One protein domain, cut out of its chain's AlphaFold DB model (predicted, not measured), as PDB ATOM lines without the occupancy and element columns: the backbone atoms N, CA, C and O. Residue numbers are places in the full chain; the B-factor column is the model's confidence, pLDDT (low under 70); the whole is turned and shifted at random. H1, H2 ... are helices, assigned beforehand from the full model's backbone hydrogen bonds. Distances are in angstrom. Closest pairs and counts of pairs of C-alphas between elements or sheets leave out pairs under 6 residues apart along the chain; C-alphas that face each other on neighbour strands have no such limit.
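This is residues 8 to 52 of the 60 residues of an uncharacterized protein of Lactobacillus sp (UniProt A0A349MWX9). The shape is a hook: the long helix H3 is the shank, short H2 lies at the bend, and short H1 folds back to pack on H3, while residues 43 to 52 stick out. The printed part has 45 residues with three named helices, in the order H1, H2, H3, and no named strand; the class is all helix. It is loose, with a radius of gyration of the C-alphas of 12.5 A and spans of 39 by 18 by 14 A.

H1, residues 8 to 15, touches H3, residues 29 to 51, which meets it with residues 35 to 39 alone. The closest C-alphas are those of Met 9 and Tyr 35, 6.2 A apart. The two run opposite ways at a steep tilt of 44 degrees. H2, residues 20 to 26, is near H1. H2 and H3 are only just apart, at 8.3 A between their closest C-alphas. Every O i to N i+4 pair is within hydrogen-bond range in H1, H2 and H3.

H1 begins at C-alpha 8 (243.984, 280.301, 412.369). H3, 33.0 A long, ends at C-alpha 51 (231.489, 301.508, 408.385).

The C-alphas of Asp 25 and Tyr 52 are the farthest apart, 39.5 A. The printed part has no cut, both links are tight, and no printed residue is under 70 in pLDDT.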
ATOM      1  N   PHE A   8     243.267 280.565 411.123       94.56
ATOM      2  CA  PHE A   8     243.984 280.301 412.369       94.56
ATOM      3  C   PHE A   8     243.039 279.957 413.528       94.56
ATOM      4  O   PHE A   8     243.232 278.954 414.211       94.56
ATOM      5  N   MET A   9     241.978 280.749 413.726       94.06
ATOM      6  CA  MET A   9     240.977 280.452 414.754       94.06
ATOM      7  C   MET A   9     240.291 279.104 414.504       94.06
ATOM      8  O   MET A   9     240.012 278.391 415.463       94.06
ATOM      9  N   ARG A  10     240.044 278.732 413.240       94.75
ATOM     10  CA  ARG A  10     239.472 277.427 412.882       94.75
ATOM     11  C   ARG A  10     240.427 276.282 413.203       94.75
ATOM     12  O   ARG A  10     240.004 275.316 413.818       94.75
ATOM     13  N   GLU A  11     241.703 276.420 412.851       95.62
ATOM     14  CA  GLU A  11     242.738 275.420 413.137       95.62
ATOM     15  C   GLU A  11     242.899 275.196 414.646       95.62
ATOM     16  O   GLU A  11     243.002 274.051 415.080       95.62
ATOM     17  N   LEU A  12     242.841 276.257 415.463       94.38
ATOM     18  CA  LEU A  12     242.838 276.118 416.923       94.38
ATOM     19  C   LEU A  12     241.564 275.442 417.438       94.38
ATOM     20  O   LEU A  12     241.646 274.538 418.260       94.38
ATOM     21  N   VAL A  13     240.390 275.823 416.933       93.56
ATOM     22  CA  VAL A  13     239.131 275.157 417.301       93.56
ATOM     23  C   VAL A  13     239.178 273.668 416.943       93.56
ATOM     24  O   VAL A  13     238.797 272.844 417.765       93.56
ATOM     25  N   GLU A  14     239.687 273.305 415.765       96.19
ATOM     26  CA  GLU A  14     239.852 271.908 415.345       96.19
ATOM     27  C   GLU A  14     240.871 271.164 416.226       96.19
ATOM     28  O   GLU A  14     240.600 270.038 416.642       96.19
ATOM     29  N   LYS A  15     242.000 271.801 416.572       95.69
ATOM     30  CA  LYS A  15     243.041 271.235 417.449       95.69
ATOM     31  C   LYS A  15     242.502 270.841 418.827       95.69
ATOM     32  O   LYS A  15     242.922 269.820 419.359       95.69
ATOM     33  N   TYR A  16     241.592 271.638 419.384       96.44
ATOM     34  CA  TYR A  16     240.969 271.397 420.691       96.44
ATOM     35  C   TYR A  16     239.543 270.843 420.569       96.44
ATOM     36  O   TYR A  16     238.729 271.018 421.468       96.44
ATOM     37  N   HIS A  17     239.211 270.216 419.434       95.25
ATOM     38  CA  HIS A  17     237.933 269.533 419.182       95.25
ATOM     39  C   HIS A  17     236.670 270.389 419.389       95.25
ATOM     40  O   HIS A  17     235.580 269.865 419.617       95.25
ATOM     41  N   GLY A  18     236.795 271.715 419.321       92.94
ATOM     42  CA  GLY A  18     235.728 272.651 419.661       92.94
ATOM     43  C   GLY A  18     235.293 272.593 421.127       92.94
ATOM     44  O   GLY A  18     234.218 273.095 421.452       92.94
ATOM     45  N   ASN A  19     236.106 271.994 421.996       95.19
ATOM     46  CA  ASN A  19     235.839 271.864 423.414       95.19
ATOM     47  C   ASN A  19     236.531 273.006 424.186       95.19
ATOM     48  O   ASN A  19     237.763 273.076 424.206       95.19
ATOM     49  N   PRO A  20     235.765 273.923 424.805       91.25
ATOM     50  CA  PRO A  20     236.339 275.039 425.548       91.25
ATOM     51  C   PRO A  20     237.133 274.585 426.778       91.25
ATOM     52  O   PRO A  20     238.133 275.226 427.086       91.25
ATOM     53  N   ASP A  21     236.744 273.480 427.425       95.25
ATOM     54  CA  ASP A  21     237.460 272.948 428.589       95.25
ATOM     55  C   ASP A  21     238.837 272.400 428.164       95.25
ATOM     56  O   ASP A  21     239.855 272.730 428.767       95.25
ATOM     57  N   GLU A  22     238.913 271.660 427.046       94.00
ATOM     58  CA  GLU A  22     240.205 271.196 426.504       94.00
ATOM     59  C   GLU A  22     241.097 272.360 426.058       94.00
ATOM     60  O   GLU A  22     242.317 272.307 426.210       94.00
ATOM     61  N   PHE A  23     240.508 273.425 425.507       93.81
ATOM     62  CA  PHE A  23     241.252 274.636 425.171       93.81
ATOM     63  C   PHE A  23     241.796 275.327 426.429       93.81
ATOM     64  O   PHE A  23     242.948 275.759 426.448       93.81
ATOM     65  N   GLU A  24     241.003 275.431 427.493       93.31
ATOM     66  CA  GLU A  24     241.434 276.052 428.745       93.31
ATOM     67  C   GLU A  24     242.556 275.256 429.429       93.31
ATOM     68  O   GLU A  24     243.568 275.850 429.818       93.31
ATOM     69  N   ASP A  25     242.425 273.932 429.489       95.69
ATOM     70  CA  ASP A  25     243.351 273.049 430.202       95.69
ATOM     71  C   ASP A  25     244.647 272.759 429.430       95.69
ATOM     72  O   ASP A  25     245.695 272.511 430.038       95.69
ATOM     73  N   HIS A  26     244.606 272.770 428.092       95.50
ATOM     74  CA  HIS A  26     245.721 272.301 427.257       95.50
ATOM     75  C   HIS A  26     246.302 273.344 426.296       95.50
ATOM     76  O   HIS A  26     247.363 273.093 425.713       95.50
ATOM     77  N   ALA A  27     245.657 274.496 426.085       95.06
ATOM     78  CA  ALA A  27     246.265 275.557 425.285       95.06
ATOM     79  C   ALA A  27     247.367 276.283 426.052       95.06
ATOM     80  O   ALA A  27     247.228 276.612 427.232       95.06
ATOM     81  N   THR A  28     248.462 276.562 425.348       96.56
ATOM     82  CA  THR A  28     249.533 277.405 425.881       96.56
ATOM     83  C   THR A  28     249.054 278.848 426.038       96.56
ATOM     84  O   THR A  28     248.128 279.291 425.353       96.56
ATOM     85  N   ASP A  29     249.713 279.615 426.906       96.31
ATOM     86  CA  ASP A  29     249.405 281.041 427.077       96.31
ATOM     87  C   ASP A  29     249.566 281.827 425.762       96.31
ATOM     88  O   ASP A  29     248.762 282.711 425.465       96.31
ATOM     89  N   GLU A  30     250.547 281.453 424.932       96.19
ATOM     90  CA  GLU A  30     250.761 282.046 423.605       96.19
ATOM     91  C   GLU A  30     249.580 281.770 422.661       96.19
ATOM     92  O   GLU A  30     249.102 282.679 421.984       96.19
ATOM     93  N   GLU A  31     249.055 280.543 422.639       95.44
ATOM     94  CA  GLU A  31     247.895 280.188 421.812       95.44
ATOM     95  C   GLU A  31     246.623 280.905 422.264       95.44
ATOM     96  O   GLU A  31     245.854 281.386 421.424       95.44
ATOM     97  N   LYS A  32     246.421 281.030 423.580       95.31
ATOM     98  CA  LYS A  32     245.304 281.787 424.158       95.31
ATOM     99  C   LYS A  32     245.382 283.258 423.757       95.31
ATOM    100  O   LYS A  32     244.397 283.816 423.265       95.31
ATOM    101  N   GLU A  33     246.552 283.877 423.902       97.00
ATOM    102  CA  GLU A  33     246.760 285.270 423.510       97.00
ATOM    103  C   GLU A  33     246.571 285.466 421.997       97.00
ATOM    104  O   GLU A  33     245.842 286.368 421.569       97.00
ATOM    105  N   ALA A  34     247.154 284.590 421.178       95.19
ATOM    106  CA  ALA A  34     247.033 284.644 419.727       95.19
ATOM    107  C   ALA A  34     245.575 284.493 419.262       95.19
ATOM    108  O   ALA A  34     245.141 285.232 418.372       95.19
ATOM    109  N   TYR A  35     244.787 283.606 419.881       94.88
ATOM    110  CA  TYR A  35     243.358 283.453 419.587       94.88
ATOM    111  C   TYR A  35     242.575 284.742 419.880       94.88
ATOM    112  O   TYR A  35     241.780 285.204 419.053       94.88
ATOM    113  N   ILE A  36     242.845 285.384 421.022       95.12
ATOM    114  CA  ILE A  36     242.225 286.661 421.404       95.12
ATOM    115  C   ILE A  36     242.585 287.764 420.399       95.12
ATOM    116  O   ILE A  36     241.700 288.506 419.952       95.12
ATOM    117  N   GLN A  37     243.861 287.867 420.014       96.19
ATOM    118  CA  GLN A  37     244.330 288.859 419.046       96.19
ATOM    119  C   GLN A  37     243.713 288.646 417.657       96.19
ATOM    120  O   GLN A  37     243.232 289.609 417.052       96.19
ATOM    121  N   ALA A  38     243.674 287.404 417.166       94.94
ATOM    122  CA  ALA A  38     243.038 287.054 415.896       94.94
ATOM    123  C   ALA A  38     241.546 287.424 415.902       94.94
ATOM    124  O   ALA A  38     241.053 288.083 414.980       94.94
ATOM    125  N   GLY A  39     240.836 287.117 416.992       94.62
ATOM    126  CA  GLY A  39     239.437 287.506 417.172       94.62
ATOM    127  C   GLY A  39     239.232 289.025 417.186       94.62
ATOM    128  O   GLY A  39     238.270 289.528 416.602       94.62
ATOM    129  N   ALA A  40     240.135 289.784 417.811       95.44
ATOM    130  CA  ALA A  40     240.072 291.246 417.826       95.44
ATOM    131  C   ALA A  40     240.290 291.860 416.432       95.44
ATOM    132  O   ALA A  40     239.555 292.778 416.046       95.44
ATOM    133  N   ARG A  41     241.250 291.341 415.657       93.69
ATOM    134  CA  ARG A  41     241.522 291.783 414.278       93.69
ATOM    135  C   ARG A  41     240.348 291.484 413.357       93.69
ATOM    136  O   ARG A  41     239.902 292.372 412.634       93.69
ATOM    137  N   GLU A  42     239.787 290.281 413.449       92.81
ATOM    138  CA  GLU A  42     238.640 289.883 412.635       92.81
ATOM    139  C   GLU A  42     237.381 290.695 412.981       92.81
ATOM    140  O   GLU A  42     236.668 291.149 412.083       92.81
ATOM    141  N   ARG A  43     237.119 290.967 414.270       91.88
ATOM    142  CA  ARG A  43     236.039 291.887 414.674       91.88
ATOM    143  C   ARG A  43     236.257 293.293 414.121       91.88
ATOM    144  O   ARG A  43     235.332 293.870 413.555       91.88
ATOM    145  N   SER A  44     237.471 293.824 414.249       92.50
ATOM    146  CA  SER A  44     237.819 295.157 413.739       92.50
ATOM    147  C   SER A  44     237.622 295.243 412.227       92.50
ATOM    148  O   SER A  44     237.027 296.198 411.736       92.50
ATOM    149  N   ARG A  45     238.041 294.211 411.487       89.00
ATOM    150  CA  ARG A  45     237.823 294.103 410.043       89.00
ATOM    151  C   ARG A  45     236.336 294.150 409.688       89.00
ATOM    152  O   ARG A  45     235.955 294.979 408.868       89.00
ATOM    153  N   LYS A  46     235.495 293.336 410.338       89.56
ATOM    154  CA  LYS A  46     234.039 293.337 410.096       89.56
ATOM    155  C   LYS A  46     233.405 294.700 410.382       89.56
ATOM    156  O   LYS A  46     232.571 295.158 409.608       89.56
ATOM    157  N   ILE A  47     233.821 295.366 411.460       91.69
ATOM    158  CA  ILE A  47     233.360 296.724 411.789       91.69
ATOM    159  C   ILE A  47     233.749 297.704 410.674       91.69
ATOM    160  O   ILE A  47     232.905 298.469 410.213       91.69
ATOM    161  N   LEU A  48     234.995 297.660 410.195       90.00
ATOM    162  CA  LEU A  48     235.447 298.517 409.099       90.00
ATOM    163  C   LEU A  48     234.709 298.235 407.785       90.00
ATOM    164  O   LEU A  48     234.431 299.179 407.053       90.00
ATOM    165  N   GLU A  49     234.355 296.982 407.492       88.44
ATOM    166  CA  GLU A  49     233.551 296.634 406.311       88.44
ATOM    167  C   GLU A  49     232.141 297.238 406.363       88.44
ATOM    168  O   GLU A  49     231.626 297.662 405.330       88.44
ATOM    169  N   VAL A  50     231.531 297.309 407.551       90.06
ATOM    170  CA  VAL A  50     230.216 297.940 407.755       90.06
ATOM    171  C   VAL A  50     230.313 299.463 407.683       90.06
ATOM    172  O   VAL A  50     229.478 300.103 407.050       90.06
ATOM    173  N   LEU A  51     231.324 300.052 408.327       89.88
ATOM    174  CA  LEU A  51     231.489 301.508 408.385       89.88
ATOM    175  C   LEU A  51     231.997 302.106 407.065       89.88
ATOM    176  O   LEU A  51     231.691 303.257 406.759       89.88
ATOM    177  N   TYR A  52     232.767 301.346 406.285       88.88
ATOM    178  CA  TYR A  52     233.416 301.815 405.058       88.88
ATOM    179  C   TYR A  52     233.212 300.844 403.880       88.88
ATOM    180  O   TYR A  52     234.190 300.323 403.331       88.88
TER     181      TYR A  52